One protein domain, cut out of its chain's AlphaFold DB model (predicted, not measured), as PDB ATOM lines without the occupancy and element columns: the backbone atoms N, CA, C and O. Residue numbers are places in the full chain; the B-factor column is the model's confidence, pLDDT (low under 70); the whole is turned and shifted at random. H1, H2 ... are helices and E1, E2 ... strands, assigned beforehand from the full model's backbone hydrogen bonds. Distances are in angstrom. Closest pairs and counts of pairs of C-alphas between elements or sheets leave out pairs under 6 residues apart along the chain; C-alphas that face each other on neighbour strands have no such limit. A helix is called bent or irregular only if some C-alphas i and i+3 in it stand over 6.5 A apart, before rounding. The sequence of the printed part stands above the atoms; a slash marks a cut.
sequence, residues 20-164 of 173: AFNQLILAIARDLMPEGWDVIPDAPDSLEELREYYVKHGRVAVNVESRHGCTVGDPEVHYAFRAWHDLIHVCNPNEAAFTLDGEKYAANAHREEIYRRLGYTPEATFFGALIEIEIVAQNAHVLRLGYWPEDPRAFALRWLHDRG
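What this domain is: This is residues 20 to 164 of the 173 residues of an uncharacterized protein of Sphingopyxis flava (UniProt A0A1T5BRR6). Helix H3 runs through the middle of a cluster of helices, with H1, H2 and H4 packed on it at crossing angles and a small two-strand parallel sheet, E1 and E2, also beside it. H4 and H5a fold back on each other as a helical hairpin, and H6 packs on H5a; the length runs from H2 at one end to H6 at the other. The printed part has 145 residues, with six named helices and two named strands in the order H1 E1 H2 E2 H3 H4 H5 H6, and is mostly helix. It is compact, with a radius of gyration of the C-alphas of 14.7 A and spans of 44 by 37 by 29 A.

Where its parts are: H1, residues 20 to 32, begins at C-alpha 20 (20.174, -4.391, 87.343) and is 18.5 A long. E1 is residues 38 to 40, H2 residues 47 to 57, and E2 residues 61 to 63. H3, residues 75 to 91, is 24.2 A long and begins at C-alpha 75 (26.028, -3.289, 72.981). H4, residues 100 to 118, is 26.8 A long. H5, residues 122 to 145, was assigned as one helix by its hydrogen bonds but is bent: C-alphas 135 and 138 are 6.9 A apart. Its arms are H5a, residues 122 to 135, 20.1 A long, and H5b, residues 138 to 145, at a steep tilt of 48 degrees. H6, residues 152 to 162, ends at C-alpha 162 (37.758, 5.422, 96.839).

How they stand to each other: H3 is the hub. With residues 77 to 84 it touches H1 at a steep tilt of 47 degrees, the same way; the closest C-alphas, of Ala 29 and Trp 84, are 5.7 A apart. With residues 86 to 90 it touches H2, about perpendicular at 80 degrees, closest at the C-alphas of Arg 51 and Val 90, 5.7 A. It touches H4 about perpendicular, only just, at 70.4 degrees, closest at the C-alphas of Ile 88 and Ala 106, 6.2 A. The closest C-alphas of E2 and H3, of Val 62 and Ala 83, are 6.1 A apart. E1 and E2 are parallel, with N 62 and O 38 at 2.8 A and N 40 and O 62 at 3.0 A, within hydrogen-bond range. E1, H2 and E2 form a strand-helix-strand unit, two parallel strands with a helix between, with a right-handed crossover. The hairpin H4 and H5a has a shallow tilt of 24 degrees, opposite ways, closest at the C-alphas of Arg 111 and Gly 128, 5.2 A. H5a touches H6 at a steep tilt of 48 degrees, closest at the C-alphas of Ile 133 and Ala 156, 6.3 A. H3 and H6 are apart. In H1, H2, H3, H4, H5a, H5b and H6 every O i to N i+4 pair is within hydrogen-bond range.

The domain as a whole: The two C-alphas farthest apart, of Lys 56 and Gly 164, are 44.5 A apart. The printed part has no cut. The link from E2 to H3, 11 residues, is long. The mean pLDDT of the printed part is 93.3; residues 67 to 70 and residue 73 are under 70.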
ATOM      1  N   ALA A  20      21.371  -5.165  87.011       93.62
ATOM      2  CA  ALA A  20      20.174  -4.391  87.343       93.62
ATOM      3  C   ALA A  20      20.215  -2.971  86.744       93.62
ATOM      4  O   ALA A  20      19.178  -2.444  86.343       93.62
ATOM      5  N   PHE A  21      21.408  -2.382  86.618       94.25
ATOM      6  CA  PHE A  21      21.585  -1.091  85.959       94.25
ATOM      7  C   PHE A  21      21.304  -1.182  84.454       94.25
ATOM      8  O   PHE A  21      20.577  -0.345  83.924       94.25
ATOM      9  N   ASN A  22      21.772  -2.245  83.786       93.69
ATOM     10  CA  ASN A  22      21.435  -2.503  82.381       93.69
ATOM     11  C   ASN A  22      19.915  -2.561  82.163       93.69
ATOM     12  O   ASN A  22      19.390  -1.940  81.240       93.69
ATOM     13  N   GLN A  23      19.196  -3.284  83.030       94.75
ATOM     14  CA  GLN A  23      17.736  -3.389  82.941       94.75
ATOM     15  C   GLN A  23      17.048  -2.034  83.135       94.75
ATOM     16  O   GLN A  23      16.096  -1.717  82.421       94.75
ATOM     17  N   LEU A  24      17.547  -1.214  84.065       96.50
ATOM     18  CA  LEU A  24      17.034   0.132  84.284       96.50
ATOM     19  C   LEU A  24      17.239   1.027  83.056       96.50
ATOM     20  O   LEU A  24      16.296   1.698  82.648       96.50
ATOM     21  N   ILE A  25      18.428   1.008  82.446       96.75
ATOM     22  CA  ILE A  25      18.726   1.778  81.227       96.75
ATOM     23  C   ILE A  25      17.740   1.421  80.115       96.75
ATOM     24  O   ILE A  25      17.116   2.313  79.545       96.75
ATOM     25  N   LEU A  26      17.556   0.128  79.837       96.50
ATOM     26  CA  LEU A  26      16.640  -0.327  78.790       96.50
ATOM     27  C   LEU A  26      15.191   0.085  79.076       96.50
ATOM     28  O   LEU A  26      14.472   0.486  78.162       96.50
ATOM     29  N   ALA A  27      14.754   0.004  80.337       98.00
ATOM     30  CA  ALA A  27      13.419   0.440  80.737       98.00
ATOM     31  C   ALA A  27      13.230   1.954  80.546       98.00
ATOM     32  O   ALA A  27      12.226   2.378  79.980       98.00
ATOM     33  N   ILE A  28      14.206   2.766  80.965       98.31
ATOM     34  CA  ILE A  28      14.164   4.224  80.794       98.31
ATOM     35  C   ILE A  28      14.153   4.595  79.311       98.31
ATOM     36  O   ILE A  28      13.291   5.360  78.884       98.31
ATOM     37  N   ALA A  29      15.069   4.033  78.520       97.56
ATOM     38  CA  ALA A  29      15.173   4.331  77.096       97.56
ATOM     39  C   ALA A  29      13.884   3.969  76.344       97.56
ATOM     40  O   ALA A  29      13.417   4.760  75.529       97.56
ATOM     41  N   ARG A  30      13.257   2.827  76.666       97.50
ATOM     42  CA  ARG A  30      11.973   2.417  76.074       97.50
ATOM     43  C   ARG A  30      10.828   3.368  76.421       97.50
ATOM     44  O   ARG A  30       9.979   3.620  75.575       97.50
ATOM     45  N   ASP A  31      10.799   3.889  77.641       98.12
ATOM     46  CA  ASP A  31       9.746   4.815  78.063       98.12
ATOM     47  C   ASP A  31       9.922   6.212  77.452       98.12
ATOM     48  O   ASP A  31       8.936   6.857  77.101       98.12
ATOM     49  N   LEU A  32      11.166   6.692  77.336       97.25
ATOM     50  CA  LEU A  32      11.469   8.014  76.777       97.25
ATOM     51  C   LEU A  32      11.427   8.029  75.245       97.25
ATOM     52  O   LEU A  32      11.044   9.031  74.649       97.25
ATOM     53  N   MET A  33      11.820   6.925  74.610       97.50
ATOM     54  CA  MET A  33      11.910   6.768  73.160       97.50
ATOM     55  C   MET A  33      11.209   5.464  72.746       97.50
ATOM     56  O   MET A  33      11.871   4.499  72.359       97.50
ATOM     57  N   PRO A  34       9.865   5.399  72.812       96.75
ATOM     58  CA  PRO A  34       9.113   4.170  72.539       96.75
ATOM     59  C   PRO A  34       9.236   3.685  71.092       96.75
ATOM     60  O   PRO A  34       9.081   2.496  70.823       96.75
ATOM     61  N   GLU A  35       9.538   4.589  70.159       96.06
ATOM     62  CA  GLU A  35       9.816   4.240  68.765       96.06
ATOM     63  C   GLU A  35      11.263   3.754  68.563       96.06
ATOM     64  O   GLU A  35      11.574   3.158  67.532       96.06
ATOM     65  N   GLY A  36      12.136   3.944  69.556       96.44
ATOM     66  CA  GLY A  36      13.555   3.595  69.540       96.44
ATOM     67  C   GLY A  36      14.469   4.747  69.111       96.44
ATOM     68  O   GLY A  36      14.063   5.904  69.030       96.44
ATOM     69  N   TRP A  37      15.722   4.399  68.826       97.06
ATOM     70  CA  TRP A  37      16.785   5.280  68.329       97.06
ATOM     71  C   TRP A  37      17.424   4.681  67.073       97.06
ATOM     72  O   TRP A  37      17.138   3.533  66.716       97.06
ATOM     73  N   ASP A  38      18.260   5.452  66.389       97.12
ATOM     74  CA  ASP A  38      18.982   4.995  65.202       97.12
ATOM     75  C   ASP A  38      20.423   4.635  65.577       97.12
ATOM     76  O   ASP A  38      21.075   5.366  66.317       97.12
ATOM     77  N   VAL A  39      20.931   3.507  65.077       94.81
ATOM     78  CA  VAL A  39      22.325   3.075  65.277       94.81
ATOM     79  C   VAL A  39      23.023   3.114  63.923       94.81
ATOM     80  O   VAL A  39      22.732   2.289  63.056       94.81
ATOM     81  N   ILE A  40      23.900   4.096  63.718       94.38
ATOM     82  CA  ILE A  40      24.513   4.396  62.413       94.38
ATOM     83  C   ILE A  40      26.018   4.684  62.559       94.38
ATOM     84  O   ILE A  40      26.440   5.092  63.633       94.38
ATOM     85  N   PRO A  41      26.853   4.459  61.527       89.31
ATOM     86  CA  PRO A  41      28.289   4.765  61.586       89.31
ATOM     87  C   PRO A  41      28.589   6.270  61.624       89.31
ATOM     88  O   PRO A  41      29.457   6.700  62.375       89.31
ATOM     89  N   ASP A  42      27.817   7.075  60.894       89.31
ATOM     90  CA  ASP A  42      28.006   8.527  60.785       89.31
ATOM     91  C   ASP A  42      27.015   9.274  61.693       89.31
ATOM     92  O   ASP A  42      26.227  10.108  61.243       89.31
ATOM     93  N   ALA A  43      26.969   8.893  62.971       92.06
ATOM     94  CA  ALA A  43      26.121   9.587  63.935       92.06
ATOM     95  C   ALA A  43      26.677  10.992  64.240       92.06
ATOM     96  O   ALA A  43      27.897  11.162  64.211       92.06
ATOM     97  N   PRO A  44      25.809  11.967  64.573       93.25
ATOM     98  CA  PRO A  44      26.216  13.334  64.890       93.25
ATOM     99  C   PRO A  44      27.331  13.422  65.937       93.25
ATOM    100  O   PRO A  44      27.248  12.762  66.977       93.25
ATOM    101  N   ASP A  45      28.337  14.266  65.696       89.94
ATOM    102  CA  ASP A  45      29.478  14.440  66.609       89.94
ATOM    103  C   ASP A  45      29.479  15.790  67.350       89.94
ATOM    104  O   ASP A  45      30.224  15.984  68.317       89.94
ATOM    105  N   SER A  46      28.578  16.694  66.961       93.94
ATOM    106  CA  SER A  46      28.367  17.990  67.593       93.94
ATOM    107  C   SER A  46      26.924  18.166  68.066       93.94
ATOM    108  O   SER A  46      25.986  17.543  67.565       93.94
ATOM    109  N   LEU A  47      26.722  19.063  69.037       93.94
ATOM    110  CA  LEU A  47      25.381  19.381  69.533       93.94
ATOM    111  C   LEU A  47      24.484  19.966  68.430       93.94
ATOM    112  O   LEU A  47      23.272  19.759  68.448       93.94
ATOM    113  N   GLU A  48      25.063  20.709  67.486       96.44
ATOM    114  CA  GLU A  48      24.332  21.268  66.347       96.44
ATOM    115  C   GLU A  48      23.818  20.151  65.436       96.44
ATOM    116  O   GLU A  48      22.606  20.024  65.261       96.44
ATOM    117  N   GLU A  49      24.706  19.268  64.976       97.00
ATOM    118  CA  GLU A  49      24.341  18.122  64.138       97.00
ATOM    119  C   GLU A  49      23.335  17.194  64.829       97.00
ATOM    120  O   GLU A  49      22.384  16.722  64.203       97.00
ATOM    121  N   LEU A  50      23.502  16.955  66.136       96.44
ATOM    122  CA  LEU A  50      22.603  16.100  66.908       96.44
ATOM    123  C   LEU A  50      21.178  16.663  66.909       96.44
ATOM    124  O   LEU A  50      20.199  15.930  66.737       96.44
ATOM    125  N   ARG A  51      21.048  17.983  67.061       97.25
ATOM    126  CA  ARG A  51      19.750  18.662  67.040       97.25
ATOM    127  C   ARG A  51      19.149  18.700  65.645       97.25
ATOM    128  O   ARG A  51      17.946  18.484  65.514       97.25
ATOM    129  N   GLU A  52      19.950  18.959  64.619       97.75
ATOM    130  CA  GLU A  52      19.488  18.919  63.232       97.75
ATOM    131  C   GLU A  52      18.965  17.530  62.858       97.75
ATOM    132  O   GLU A  52      17.876  17.413  62.286       97.75
ATOM    133  N   TYR A  53      19.687  16.476  63.251       97.88
ATOM    134  CA  TYR A  53      19.249  15.098  63.069       97.88
ATOM    135  C   TYR A  53      17.908  14.855  63.768       97.88
ATOM    136  O   TYR A  53      16.957  14.389  63.137       97.88
ATOM    137  N   TYR A  54      17.793  15.242  65.042       97.50
ATOM    138  CA  TYR A  54      16.560  15.063  65.805       97.50
ATOM    139  C   TYR A  54      15.370  15.817  65.192       97.50
ATOM    140  O   TYR A  54      14.285  15.255  65.070       97.50
ATOM    141  N   VAL A  55      15.557  17.062  64.742       97.62
ATOM    142  CA  VAL A  55      14.503  17.846  64.068       97.62
ATOM    143  C   VAL A  55      14.048  17.175  62.771       97.62
ATOM    144  O   VAL A  55      12.860  17.187  62.451       97.62
ATOM    145  N   LYS A  56      14.982  16.586  62.021       97.56
ATOM    146  CA  LYS A  56      14.702  15.954  60.730       97.56
ATOM    147  C   LYS A  56      14.051  14.574  60.861       97.56
ATOM    148  O   LYS A  56      13.195  14.236  60.048       97.56
ATOM    149  N   HIS A  57      14.477  13.779  61.838       96.88
ATOM    150  CA  HIS A  57      14.122  12.362  61.950       96.88
ATOM    151  C   HIS A  57      13.167  12.053  63.111       96.88
ATOM    152  O   HIS A  57      12.555  10.989  63.122       96.88
ATOM    153  N   GLY A  58      13.028  12.958  64.083       96.12
ATOM    154  CA  GLY A  58      12.238  12.747  65.302       96.12
ATOM    155  C   GLY A  58      12.853  11.743  66.285       96.12
ATOM    156  O   GLY A  58      12.196  11.354  67.245       96.12
ATOM    157  N   ARG A  59      14.092  11.303  66.040       96.50
ATOM    158  CA  ARG A  59      14.823  10.284  66.806       96.50
ATOM    159  C   ARG A  59      16.263  10.729  67.010       96.50
ATOM    160  O   ARG A  59      16.788  11.514  66.223       96.50
ATOM    161  N   VAL A  60      16.902  10.216  68.054       96.62
ATOM    162  CA  VAL A  60      18.349  10.365  68.258       96.62
ATOM    163  C   VAL A  60      19.109   9.297  67.469       96.62
ATOM    164  O   VAL A  60      18.619   8.177  67.310       96.62
ATOM    165  N   ALA A  61      20.305   9.645  67.001       95.81
ATOM    166  CA  ALA A  61      21.234   8.722  66.360       95.81
ATOM    167  C   ALA A  61      22.462   8.508  67.243       95.81
ATOM    168  O   ALA A  61      23.030   9.469  67.756       95.81
ATOM    169  N   VAL A  62      22.886   7.254  67.386       93.00
ATOM    170  CA  VAL A  62      24.081   6.865  68.139       93.00
ATOM    171  C   VAL A  62      25.069   6.143  67.234       93.00
ATOM    172  O   VAL A  62      24.680   5.373  66.352       93.00
ATOM    173  N   ASN A  63      26.360   6.390  67.460       88.25
ATOM    174  CA  ASN A  63      27.407   5.800  66.637       88.25
ATOM    175  C   ASN A  63      27.560   4.296  66.931       88.25
ATOM    176  O   ASN A  63      27.824   3.923  68.075       88.25
ATOM    177  N   VAL A  64      27.454   3.437  65.910       85.38
ATOM    178  CA  VAL A  64      27.666   1.978  66.038       85.38
ATOM    179  C   VAL A  64      29.081   1.620  66.511       85.38
ATOM    180  O   VAL A  64      29.277   0.614  67.197       85.38
ATOM    181  N   GLU A  65      30.065   2.456  66.183       79.81
ATOM    182  CA  GLU A  65      31.470   2.294  66.560       79.81
ATOM    183  C   GLU A  65      31.764   2.795  67.978       79.81
ATOM    184  O   GLU A  65      32.841   2.532  68.517       79.81
ATOM    185  N   SER A  66      30.804   3.464  68.627       72.31
ATOM    186  CA  SER A  66      30.912   3.812  70.041       72.31
ATOM    187  C   SER A  66      30.928   2.527  70.867       72.31
ATOM    188  O   SER A  66      29.907   1.864  71.019       72.31
ATOM    189  N   ARG A  67      32.095   2.160  71.405       62.69
ATOM    190  CA  ARG A  67      32.285   0.963  72.249       62.69
ATOM    191  C   ARG A  67      32.624   1.311  73.699       62.69
ATOM    192  O   ARG A  67      33.361   0.595  74.367       62.69
ATOM    193  N   HIS A  68      32.119   2.437  74.188       61.09
ATOM    194  CA  HIS A  68      32.561   3.018  75.454       61.09
ATOM    195  C   HIS A  68      31.506   2.877  76.551       61.09
ATOM    196  O   HIS A  68      30.801   3.829  76.858       61.09
ATOM    197  N   GLY A  69      31.425   1.688  77.141       59.59
ATOM    198  CA  GLY A  69      30.715   1.453  78.394       59.59
ATOM    199  C   GLY A  69      31.643   0.711  79.342       59.59
ATOM    200  O   GLY A  69      32.036  -0.420  79.069       59.59
ATOM    201  N   CYS A  70      32.052   1.343  80.438       67.00
ATOM    202  CA  CYS A  70      32.854   0.670  81.463       67.00
ATOM    203  C   CYS A  70      31.989  -0.036  82.519       67.00
ATOM    204  O   CYS A  70      32.466  -0.915  83.244       67.00
ATOM    205  N   THR A  71      30.711   0.344  82.585       71.25
ATOM    206  CA  THR A  71      29.705  -0.146  83.531       71.25
ATOM    207  C   THR A  71      28.662  -1.050  82.873       71.25
ATOM    208  O   THR A  71      28.180  -1.984  83.522       71.25
ATOM    209  N   VAL A  72      28.357  -0.830  81.589       76.44
ATOM    210  CA  VAL A  72      27.420  -1.639  80.797       76.44
ATOM    211  C   VAL A  72      28.184  -2.688  79.989       76.44
ATOM    212  O   VAL A  72      29.197  -2.381  79.381       76.44
ATOM    213  N   GLY A  73      27.727  -3.940  80.020       69.56
ATOM    214  CA  GLY A  73      28.410  -5.079  79.380       69.56
ATOM    215  C   GLY A  73      27.755  -5.590  78.095       69.56
ATOM    216  O   GLY A  73      28.032  -6.710  77.690       69.56
ATOM    217  N   ASP A  74      26.834  -4.830  77.500       82.44
ATOM    218  CA  ASP A  74      26.058  -5.256  76.331       82.44
ATOM    219  C   ASP A  74      25.920  -4.101  75.313       82.44
ATOM    220  O   ASP A  74      25.637  -2.971  75.733       82.44
ATOM    221  N   PRO A  75      26.122  -4.338  73.998       85.94
ATOM    222  CA  PRO A  75      26.028  -3.289  72.981       85.94
ATOM    223  C   PRO A  75      24.655  -2.616  72.894       85.94
ATOM    224  O   PRO A  75      24.593  -1.401  72.727       85.94
ATOM    225  N   GLU A  76      23.555  -3.363  73.030       89.88
ATOM    226  CA  GLU A  76      22.204  -2.791  72.991       89.88
ATOM    227  C   GLU A  76      21.996  -1.840  74.171       89.88
ATOM    228  O   GLU A  76      21.507  -0.724  73.993       89.88
ATOM    229  N   VAL A  77      22.432  -2.242  75.366       92.19
ATOM    230  CA  VAL A  77      22.376  -1.392  76.564       92.19
ATOM    231  C   VAL A  77      23.242  -0.147  76.392       92.19
ATOM    232  O   VAL A  77      22.823   0.944  76.778       92.19
ATOM    233  N   HIS A  78      24.429  -0.286  75.800       90.75
ATOM    234  CA  HIS A  78      25.301   0.849  75.501       90.75
ATOM    235  C   HIS A  78      24.631   1.842  74.546       90.75
ATOM    236  O   HIS A  78      24.587   3.040  74.827       90.75
ATOM    237  N   TYR A  79      24.033   1.357  73.458       92.94
ATOM    238  CA  TYR A  79      23.296   2.207  72.524       92.94
ATOM    239  C   TYR A  79      22.074   2.859  73.176       92.94
ATOM    240  O   TYR A  79      21.849   4.049  72.974       92.94
ATOM    241  N   ALA A  80      21.334   2.130  74.014       95.06
ATOM    242  CA  ALA A  80      20.209   2.672  74.772       95.06
ATOM    243  C   ALA A  80      20.647   3.783  75.739       95.06
ATOM    244  O   ALA A  80      19.991   4.822  75.840       95.06
ATOM    245  N   PHE A  81      21.771   3.584  76.431       95.19
ATOM    246  CA  PHE A  81      22.348   4.578  77.328       95.19
ATOM    247  C   PHE A  81      22.769   5.839  76.573       95.19
ATOM    248  O   PHE A  81      22.387   6.941  76.963       95.19
ATOM    249  N   ARG A  82      23.495   5.675  75.461       94.00
ATOM    250  CA  ARG A  82      23.903   6.771  74.575       94.00
ATOM    251  C   ARG A  82      22.704   7.534  74.025       94.00
ATOM    252  O   ARG A  82      22.703   8.753  74.071       94.00
ATOM    253  N   ALA A  83      21.668   6.830  73.581       96.19
ATOM    254  CA  ALA A  83      20.459   7.452  73.061       96.19
ATOM    255  C   ALA A  83      19.742   8.270  74.144       96.19
ATOM    256  O   ALA A  83      19.345   9.408  73.905       96.19
ATOM    257  N   TRP A  84      19.617   7.721  75.357       97.75
ATOM    258  CA  TRP A  84      19.049   8.452  76.490       97.75
ATOM    259  C   TRP A  84      19.882   9.696  76.829       97.75
ATOM    260  O   TRP A  84      19.324  10.774  77.022       97.75
ATOM    261  N   HIS A  85      21.204   9.566  76.845       96.88
ATOM    262  CA  HIS A  85      22.129  10.667  77.089       96.88
ATOM    263  C   HIS A  85      22.024  11.773  76.028       96.88
ATOM    264  O   HIS A  85      21.785  12.934  76.362       96.88
ATOM    265  N   ASP A  86      22.100  11.415  74.748       97.12
ATOM    266  CA  ASP A  86      22.023  12.356  73.630       97.12
ATOM    267  C   ASP A  86      20.641  13.048  73.578       97.12
ATOM    268  O   ASP A  86      20.544  14.239  73.277       97.12
ATOM    269  N   LEU A  87      19.562  12.368  73.992       98.25
ATOM    270  CA  LEU A  87      18.244  12.992  74.143       98.25
ATOM    271  C   LEU A  87      18.246  14.124  75.187       98.25
ATOM    272  O   LEU A  87      17.598  15.149  74.976       98.25
ATOM    273  N   ILE A  88      18.987  13.989  76.293       98.38
ATOM    274  CA  ILE A  88      19.092  15.055  77.305       98.38
ATOM    275  C   ILE A  88      19.749  16.302  76.707       98.38
ATOM    276  O   ILE A  88      19.265  17.412  76.948       98.38
ATOM    277  N   HIS A  89      20.795  16.121  75.897       97.94
ATOM    278  CA  HIS A  89      21.454  17.207  75.171       97.94
ATOM    279  C   HIS A  89      20.506  17.904  74.191       97.94
ATOM    280  O   HIS A  89      20.421  19.133  74.169       97.94
ATOM    281  N   VAL A  90      19.731  17.126  73.430       97.44
ATOM    282  CA  VAL A  90      18.713  17.652  72.507       97.44
ATOM    283  C   VAL A  90      17.657  18.477  73.240       97.44
ATOM    284  O   VAL A  90      17.280  19.552  72.769       97.44
ATOM    285  N   CYS A  91      17.164  17.983  74.377       97.12
ATOM    286  CA  CYS A  91      16.087  18.627  75.125       97.12
ATOM    287  C   CYS A  91      16.538  19.874  75.898       97.12
ATOM    288  O   CYS A  91      15.710  20.749  76.144       97.12
ATOM    289  N   ASN A  92      17.819  19.973  76.263       97.56
ATOM    290  CA  ASN A  92      18.347  21.040  77.123       97.56
ATOM    291  C   ASN A  92      19.618  21.666  76.521       97.56
ATOM    292  O   ASN A  92      20.674  21.648  77.148       97.56
ATOM    293  N   PRO A  93      19.575  22.209  75.293       95.44
ATOM    294  CA  PRO A  93      20.788  22.540  74.546       95.44
ATOM    295  C   PRO A  93      21.588  23.718  75.122       95.44
ATOM    296  O   PRO A  93      22.741  23.907  74.743       95.44
ATOM    297  N   ASN A  94      20.997  24.526  76.009       95.75
ATOM    298  CA  ASN A  94      21.691  25.655  76.636       95.75
ATOM    299  C   ASN A  94      22.433  25.229  77.911       95.75
ATOM    300  O   ASN A  94      23.450  25.824  78.261       95.75
ATOM    301  N   GLU A  95      21.921  24.216  78.605       97.44
ATOM    302  CA  GLU A  95      22.452  23.704  79.864       97.44
ATOM    303  C   GLU A  95      23.357  22.487  79.646       97.44
ATOM    304  O   GLU A  95      24.399  22.358  80.283       97.44
ATOM    305  N   ALA A  96      22.985  21.619  78.707       95.50
ATOM    306  CA  ALA A  96      23.671  20.391  78.340       95.50
ATOM    307  C   ALA A  96      24.522  20.598  77.073       95.50
ATOM    308  O   ALA A  96      24.371  19.898  76.076       95.50
ATOM    309  N   ALA A  97      25.418  21.583  77.072       95.00
ATOM    310  CA  ALA A  97      26.401  21.722  75.993       95.00
ATOM    311  C   ALA A  97      27.433  20.573  76.017       95.00
ATOM    312  O   ALA A  97      27.706  20.032  77.087       95.00
ATOM    313  N   PHE A  98      28.079  20.249  74.888       93.50
ATOM    314  CA  PHE A  98      29.204  19.287  74.823       93.50
ATOM    315  C   PHE A  98      30.484  19.877  75.443       93.50
ATOM    316  O   PHE A  98      31.480  20.175  74.789       93.50
ATOM    317  N   THR A  99      30.414  20.120  76.746       94.25
ATOM    318  CA  THR A  99      31.459  20.663  77.612       94.25
ATOM    319  C   THR A  99      31.379  19.931  78.941       94.25
ATOM    320  O   THR A  99      30.316  19.434  79.295       94.25
ATOM    321  N   LEU A 100      32.446  19.926  79.741       94.50
ATOM    322  CA  LEU A 100      32.418  19.224  81.030       94.50
ATOM    323  C   LEU A 100      31.265  19.677  81.951       94.50
ATOM    324  O   LEU A 100      30.729  18.865  82.698       94.50
ATOM    325  N   ASP A 101      30.884  20.954  81.923       96.81
ATOM    326  CA  ASP A 101      29.769  21.439  82.744       96.81
ATOM    327  C   ASP A 101      28.406  20.999  82.197       96.81
ATOM    328  O   ASP A 101      27.524  20.657  82.985       96.81
ATOM    329  N   GLY A 102      28.257  20.906  80.875       97.31
ATOM    330  CA  GLY A 102      27.061  20.320  80.275       97.31
ATOM    331  C   GLY A 102      26.978  18.801  80.452       97.31
ATOM    332  O   GLY A 102      25.894  18.289  80.707       97.31
ATOM    333  N   GLU A 103      28.106  18.088  80.471       97.12
ATOM    334  CA  GLU A 103      28.165  16.668  80.854       97.12
ATOM    335  C   GLU A 103      27.728  16.460  82.313       97.12
ATOM    336  O   GLU A 103      26.951  15.557  82.623       97.12
ATOM    337  N   LYS A 104      28.154  17.335  83.236       98.25
ATOM    338  CA  LYS A 104      27.659  17.311  84.626       98.25
ATOM    339  C   LYS A 104      26.157  17.568  84.697       98.25
ATOM    340  O   LYS A 104      25.477  16.940  85.509       98.25
ATOM    341  N   TYR A 105      25.637  18.485  83.878       98.44
ATOM    342  CA  TYR A 105      24.199  18.706  83.778       98.44
ATOM    343  C   TYR A 105      23.486  17.442  83.283       98.44
ATOM    344  O   TYR A 105      22.543  16.988  83.931       98.44
ATOM    345  N   ALA A 106      23.972  16.825  82.203       98.19
ATOM    346  CA  ALA A 106      23.407  15.591  81.673       98.19
ATOM    347  C   ALA A 106      23.420  14.471  82.727       98.19
ATOM    348  O   ALA A 106      22.395  13.838  82.974       98.19
ATOM    349  N   ALA A 107      24.535  14.291  83.439       98.31
ATOM    350  CA  ALA A 107      24.642  13.340  84.543       98.31
ATOM    351  C   ALA A 107      23.648  13.624  85.682       98.31
ATOM    352  O   ALA A 107      23.056  12.691  86.228       98.31
ATOM    353  N   ASN A 108      23.424  14.896  86.035       98.56
ATOM    354  CA  ASN A 108      22.391  15.273  87.004       98.56
ATOM    355  C   ASN A 108      20.992  14.875  86.510       98.56
ATOM    356  O   ASN A 108      20.261  14.235  87.262       98.56
ATOM    357  N   ALA A 109      20.650  15.176  85.255       98.56
ATOM    358  CA  ALA A 109      19.352  14.834  84.672       98.56
ATOM    359  C   ALA A 109      19.118  13.311  84.616       98.56
ATOM    360  O   ALA A 109      18.038  12.831  84.961       98.56
ATOM    361  N   HIS A 110      20.150  12.524  84.289       98.50
ATOM    362  CA  HIS A 110      20.095  11.064  84.409       98.50
ATOM    363  C   HIS A 110      19.785  10.620  85.846       98.50
ATOM    364  O   HIS A 110      18.911   9.780  86.069       98.50
ATOM    365  N   ARG A 111      20.495  11.181  86.833       98.44
ATOM    366  CA  ARG A 111      20.300  10.854  88.254       98.44
ATOM    367  C   ARG A 111      18.899  11.214  88.737       98.44
ATOM    368  O   ARG A 111      18.282  10.417  89.437       98.44
ATOM    369  N   GLU A 112      18.383  12.373  88.345       98.31
ATOM    370  CA  GLU A 112      17.021  12.803  88.670       98.31
ATOM    371  C   GLU A 112      15.967  11.842  88.116       98.31
ATOM    372  O   GLU A 112      15.053  11.458  88.844       98.31
ATOM    373  N   GLU A 113      16.122  11.376  86.877       98.44
ATOM    374  CA  GLU A 113      15.215  10.393  86.276       98.44
ATOM    375  C   GLU A 113      15.264   9.035  87.004       98.44
ATOM    376  O   GLU A 113      14.223   8.414  87.239       98.44
ATOM    377  N   ILE A 114      16.450   8.593  87.437       98.38
ATOM    378  CA  ILE A 114      16.606   7.386  88.267       98.38
ATOM    379  C   ILE A 114      15.888   7.566  89.611       98.38
ATOM    380  O   ILE A 114      15.092   6.707  90.002       98.38
ATOM    381  N   TYR A 115      16.112   8.687  90.304       98.19
ATOM    382  CA  TYR A 115      15.448   8.979  91.577       98.19
ATOM    383  C   TYR A 115      13.934   9.122  91.426       98.19
ATOM    384  O   TYR A 115      13.190   8.678  92.298       98.19
ATOM    385  N   ARG A 116      13.444   9.674  90.314       97.94
ATOM    386  CA  ARG A 116      12.007   9.776  90.033       97.94
ATOM    387  C   ARG A 116      11.345   8.400  89.934       97.94
ATOM    388  O   ARG A 116      10.189   8.252  90.325       97.94
ATOM    389  N   ARG A 117      12.058   7.404  89.406       97.31
ATOM    390  CA  ARG A 117      11.539   6.043  89.185       97.31
ATOM    391  C   ARG A 117      11.676   5.139  90.398       97.31
ATOM    392  O   ARG A 117      10.772   4.358  90.672       97.31
ATOM    393  N   LEU A 118      12.807   5.223  91.092       96.81
ATOM    394  CA  LEU A 118      13.147   4.306  92.181       96.81
ATOM    395  C   LEU A 118      12.969   4.930  93.570       96.81
ATOM    396  O   LEU A 118      12.913   4.209  94.561       96.81
ATOM    397  N   GLY A 119      12.857   6.256  93.657       97.50
ATOM    398  CA  GLY A 119      12.991   7.003  94.903       97.50
ATOM    399  C   GLY A 119      14.454   7.164  95.330       97.50
ATOM    400  O   GLY A 119      15.383   6.705  94.667       97.50
ATOM    401  N   TYR A 120      14.668   7.816  96.474       95.88
ATOM    402  CA  TYR A 120      15.991   7.962  97.091       95.88
ATOM    403  C   TYR A 120      16.395   6.678  97.829       95.88
ATOM    404  O   TYR A 120      16.361   6.617  99.059       95.88
ATOM    405  N   THR A 121      16.740   5.633  97.075       96.50
ATOM    406  CA  THR A 121      17.172   4.335  97.617       96.50
ATOM    407  C   THR A 121      18.686   4.128  97.482       96.50
ATOM    408  O   THR A 121      19.347   4.827  96.700       96.50
ATOM    409  N   PRO A 122      19.272   3.158  98.212       95.88
ATOM    410  CA  PRO A 122      20.664   2.757  98.012       95.88
ATOM    411  C   PRO A 122      20.971   2.345  96.564       95.88
ATOM    412  O   PRO A 122      22.024   2.701  96.042       95.88
ATOM    413  N   GLU A 123      20.049   1.655  95.888       95.88
ATOM    414  CA  GLU A 123      20.181   1.258  94.479       95.88
ATOM    415  C   GLU A 123      20.225   2.477  93.563       95.88
ATOM    416  O   GLU A 123      21.126   2.582  92.735       95.88
ATOM    417  N   ALA A 124      19.310   3.432  93.749       97.06
ATOM    418  CA  ALA A 124      19.295   4.667  92.971       97.06
ATOM    419  C   ALA A 124      20.585   5.480  93.166       97.06
ATOM    420  O   ALA A 124      21.144   6.007  92.206       97.06
ATOM    421  N   THR A 125      21.095   5.524  94.400       97.00
ATOM    422  CA  THR A 125      22.365   6.185  94.731       97.00
ATOM    423  C   THR A 125      23.537   5.497  94.025       97.00
ATOM    424  O   THR A 125      24.368   6.164  93.408       97.00
ATOM    425  N   PHE A 126      23.586   4.162  94.064       96.81
ATOM    426  CA  PHE A 126      24.625   3.381  93.399       96.81
ATOM    427  C   PHE A 126      24.572   3.536  91.872       96.81
ATOM    428  O   PHE A 126      25.593   3.810  91.250       96.81
ATOM    429  N   PHE A 127      23.389   3.460  91.257       97.25
ATOM    430  CA  PHE A 127      23.229   3.723  89.823       97.25
ATOM    431  C   PHE A 127      23.623   5.153  89.455       97.25
ATOM    432  O   PHE A 127      24.263   5.363  88.428       97.25
ATOM    433  N   GLY A 128      23.327   6.132  90.310       97.19
ATOM    434  CA  GLY A 128      23.787   7.502  90.113       97.19
ATOM    435  C   GLY A 128      25.312   7.642  90.123       97.19
ATOM    436  O   GLY A 128      25.849   8.451  89.366       97.19
ATOM    437  N   ALA A 129      26.020   6.830  90.909       97.06
ATOM    438  CA  ALA A 129      27.478   6.758  90.855       97.06
ATOM    439  C   ALA A 129      27.977   6.175  89.520       97.06
ATOM    440  O   ALA A 129      28.949   6.681  88.966       97.06
ATOM    441  N   LEU A 130      27.294   5.166  88.967       95.69
ATOM    442  CA  LEU A 130      27.628   4.615  87.644       95.69
ATOM    443  C   LEU A 130      27.436   5.651  86.526       95.69
ATOM    444  O   LEU A 130      28.311   5.798  85.679       95.69
ATOM    445  N   ILE A 131      26.348   6.428  86.576       96.69
ATOM    446  CA  ILE A 131      26.106   7.561  85.667       96.69
ATOM    447  C   ILE A 131      27.244   8.585  85.734       96.69
ATOM    448  O   ILE A 131      27.768   9.005  84.704       96.69
ATOM    449  N   GLU A 132      27.643   8.985  86.945       96.81
ATOM    450  CA  GLU A 132      28.729   9.950  87.148       96.81
ATOM    451  C   GLU A 132      30.048   9.448  86.543       96.81
ATOM    452  O   GLU A 132      30.799  10.223  85.951       96.81
ATOM    453  N   ILE A 133      30.325   8.146  86.657       94.69
ATOM    454  CA  ILE A 133      31.523   7.535  86.083       94.69
ATOM    455  C   ILE A 133      31.507   7.598  84.554       94.69
ATOM    456  O   ILE A 133      32.507   8.009  83.956       94.69
ATOM    457  N   GLU A 134      30.396   7.199  83.933       91.31
ATOM    458  CA  GLU A 134      30.281   7.131  82.472       91.31
ATOM    459  C   GLU A 134      30.325   8.509  81.813       91.31
ATOM    460  O   GLU A 134      30.985   8.679  80.792       91.31
ATOM    461  N   ILE A 135      29.671   9.501  82.415       93.69
ATOM    462  CA  ILE A 135      29.462  10.806  81.779       93.69
ATOM    463  C   ILE A 135      30.528  11.823  82.204       93.69
ATOM    464  O   ILE A 135      31.041  12.589  81.389       93.69
ATOM    465  N   VAL A 136      30.904  11.841  83.485       95.56
ATOM    466  CA  VAL A 136      31.722  12.928  84.043       95.56
ATOM    467  C   VAL A 136      33.133  12.464  84.368       95.56
ATOM    468  O   VAL A 136      34.101  13.106  83.961       95.56
ATOM    469  N   ALA A 137      33.292  11.367  85.112       94.94
ATOM    470  CA  ALA A 137      34.583  11.024  85.703       94.94
ATOM    471  C   ALA A 137      35.644  10.656  84.656       94.94
ATOM    472  O   ALA A 137      36.801  11.064  84.800       94.94
ATOM    473  N   GLN A 138      35.270   9.919  83.606       90.50
ATOM    474  CA  GLN A 138      36.184   9.584  82.508       90.50
ATOM    475  C   GLN A 138      36.560  10.828  81.690       90.50
ATOM    476  O   GLN A 138      37.743  11.071  81.456       90.50
ATOM    477  N   ASN A 139      35.591  11.690  81.369       91.19
ATOM    478  CA  ASN A 139      35.853  12.968  80.700       91.19
ATOM    479  C   ASN A 139      36.774  13.874  81.533       91.19
ATOM    480  O   ASN A 139      37.752  14.423  81.025       91.19
ATOM    481  N   ALA A 140      36.537  13.978  82.841       93.38
ATOM    482  CA  ALA A 140      37.401  14.724  83.752       93.38
ATOM    483  C   ALA A 140      38.814  14.120  83.850       93.38
ATOM    484  O   ALA A 140      39.792  14.859  83.986       93.38
ATOM    485  N   HIS A 141      38.949  12.791  83.775       92.69
ATOM    486  CA  HIS A 141      40.251  12.123  83.708       92.69
ATOM    487  C   HIS A 141      41.018  12.546  82.452       92.69
ATOM    488  O   HIS A 141      42.165  12.979  82.564       92.69
ATOM    489  N   VAL A 142      40.362  12.496  81.293       91.19
ATOM    490  CA  VAL A 142      40.938  12.877  79.998       91.19
ATOM    491  C   VAL A 142      41.355  14.340  79.987       91.19
ATOM    492  O   VAL A 142      42.484  14.650  79.630       91.19
ATOM    493  N   LEU A 143      40.492  15.246  80.449       91.06
ATOM    494  CA  LEU A 143      40.814  16.674  80.518       91.06
ATOM    495  C   LEU A 143      42.006  16.963  81.437       91.06
ATOM    496  O   LEU A 143      42.770  17.893  81.191       91.06
ATOM    497  N   ARG A 144      42.179  16.169  82.500       93.88
ATOM    498  CA  ARG A 144      43.273  16.340  83.462       93.88
ATOM    499  C   ARG A 144      44.593  15.733  82.991       93.88
ATOM    500  O   ARG A 144      45.643  16.273  83.323       93.88
ATOM    501  N   LEU A 145      44.550  14.586  82.316       94.62
ATOM    502  CA  LEU A 145      45.736  13.773  82.026       94.62
ATOM    503  C   LEU A 145      46.085  13.698  80.535       94.62
ATOM    504  O   LEU A 145      47.199  13.309  80.197       94.62
ATOM    505  N   GLY A 146      45.175  14.109  79.654       92.31
ATOM    506  CA  GLY A 146      45.356  14.144  78.203       92.31
ATOM    507  C   GLY A 146      45.110  12.813  77.487       92.31
ATOM    508  O   GLY A 146      45.324  12.746  76.282       92.31
ATOM    509  N   TYR A 147      44.674  11.765  78.191       88.12
ATOM    510  CA  TYR A 147      44.435  10.439  77.619       88.12
ATOM    511  C   TYR A 147      43.215   9.751  78.243       88.12
ATOM    512  O   TYR A 147      42.802  10.080  79.357       88.12
ATOM    513  N   TRP A 148      42.629   8.802  77.510       86.56
ATOM    514  CA  TRP A 148      41.517   7.971  77.981       86.56
ATOM    515  C   TRP A 148      42.006   6.885  78.953       86.56
ATOM    516  O   TRP A 148      43.098   6.360  78.734       86.56
ATOM    517  N   PRO A 149      41.242   6.505  79.999       86.69
ATOM    518  CA  PRO A 149      41.636   5.400  80.869       86.69
ATOM    519  C   PRO A 149      41.912   4.116  80.073       86.69
ATOM    520  O   PRO A 149      41.032   3.635  79.368       86.69
ATOM    521  N   GLU A 150      43.105   3.539  80.236       86.81
ATOM    522  CA  GLU A 150      43.511   2.297  79.548       86.81
ATOM    523  C   GLU A 150      42.644   1.087  79.926       86.81
ATOM    524  O   GLU A 150      42.466   0.161  79.142       86.81
ATOM    525  N   ASP A 151      42.112   1.086  81.147       87.44
ATOM    526  CA  ASP A 151      41.122   0.117  81.607       87.44
ATOM    527  C   ASP A 151      39.960   0.888  82.245       87.44
ATOM    528  O   ASP A 151      39.998   1.212  83.445       87.44
ATOM    529  N   PRO A 152      38.933   1.228  81.448       86.44
ATOM    530  CA  PRO A 152      37.762   1.945  81.929       86.44
ATOM    531  C   PRO A 152      37.044   1.215  83.071       86.44
ATOM    532  O   PRO A 152      36.561   1.851  84.010       86.44
ATOM    533  N   ARG A 153      37.007  -0.126  83.053       87.19
ATOM    534  CA  ARG A 153      36.338  -0.918  84.095       87.19
ATOM    535  C   ARG A 153      37.107  -0.847  85.410       87.19
ATOM    536  O   ARG A 153      36.514  -0.597  86.460       87.19
ATOM    537  N   ALA A 154      38.426  -1.022  85.377       89.31
ATOM    538  CA  ALA A 154      39.248  -0.870  86.575       89.31
ATOM    539  C   ALA A 154      39.250   0.580  87.083       89.31
ATOM    540  O   ALA A 154      39.314   0.804  88.294       89.31
ATOM    541  N   PHE A 155      39.145   1.568  86.188       91.62
ATOM    542  CA  PHE A 155      38.915   2.960  86.568       91.62
ATOM    543  C   PHE A 155      37.603   3.121  87.347       91.62
ATOM    544  O   PHE A 155      37.632   3.679  88.444       91.62
ATOM    545  N   ALA A 156      36.492   2.579  86.840       91.94
ATOM    546  CA  ALA A 156      35.188   2.630  87.500       91.94
ATOM    547  C   ALA A 156      35.212   1.976  88.891       91.94
ATOM    548  O   ALA A 156      34.787   2.582  89.873       91.94
ATOM    549  N   LEU A 157      35.776   0.769  88.999       92.12
ATOM    550  CA  LEU A 157      35.871   0.036  90.266       92.12
ATOM    551  C   LEU A 157      36.692   0.794  91.317       92.12
ATOM    552  O   LEU A 157      36.261   0.906  92.465       92.12
ATOM    553  N   ARG A 158      37.843   1.363  90.929       94.38
ATOM    554  CA  ARG A 158      38.640   2.215  91.828       94.38
ATOM    555  C   ARG A 158      37.871   3.466  92.237       94.38
ATOM    556  O   ARG A 158      37.869   3.820  93.410       94.38
ATOM    557  N   TRP A 159      37.189   4.113  91.290       95.50
ATOM    558  CA  TRP A 159      36.416   5.323  91.563       95.50
ATOM    559  C   TRP A 159      35.325   5.085  92.614       95.50
ATOM    560  O   TRP A 159      35.177   5.915  93.515       95.50
ATOM    561  N   LEU A 160      34.604   3.961  92.509       95.56
ATOM    562  CA  LEU A 160      33.573   3.542  93.467       95.56
ATOM    563  C   LEU A 160      34.179   3.274  94.848       95.56
ATOM    564  O   LEU A 160      33.723   3.853  95.836       95.56
ATOM    565  N   HIS A 161      35.236   2.458  94.900       95.31
ATOM    566  CA  HIS A 161      35.932   2.101  96.136       95.31
ATOM    567  C   HIS A 161      36.431   3.338  96.896       95.31
ATOM    568  O   HIS A 161      36.116   3.514  98.071       95.31
ATOM    569  N   ASP A 162      37.143   4.241  96.217       96.81
ATOM    570  CA  ASP A 162      37.758   5.422  96.839       96.81
ATOM    571  C   ASP A 162      36.729   6.415  97.402       96.81
ATOM    572  O   ASP A 162      37.072   7.303  98.184       96.81
ATOM    573  N   ARG A 163      35.459   6.279  97.005       97.00
ATOM    574  CA  ARG A 163      34.333   7.106  97.461       97.00
ATOM    575  C   ARG A 163      33.360   6.355  98.367       97.00
ATOM    576  O   ARG A 163      32.346   6.929  98.754       97.00
ATOM    577  N   GLY A 164      33.666   5.108  98.727       95.25
ATOM    578  CA  GLY A 164      32.840   4.302  99.625       95.25
ATOM    579  C   GLY A 164      31.507   3.863  99.017       95.25
ATOM    580  O   GLY A 164      30.558   3.614  99.759       95.25
TER     581      GLY A 164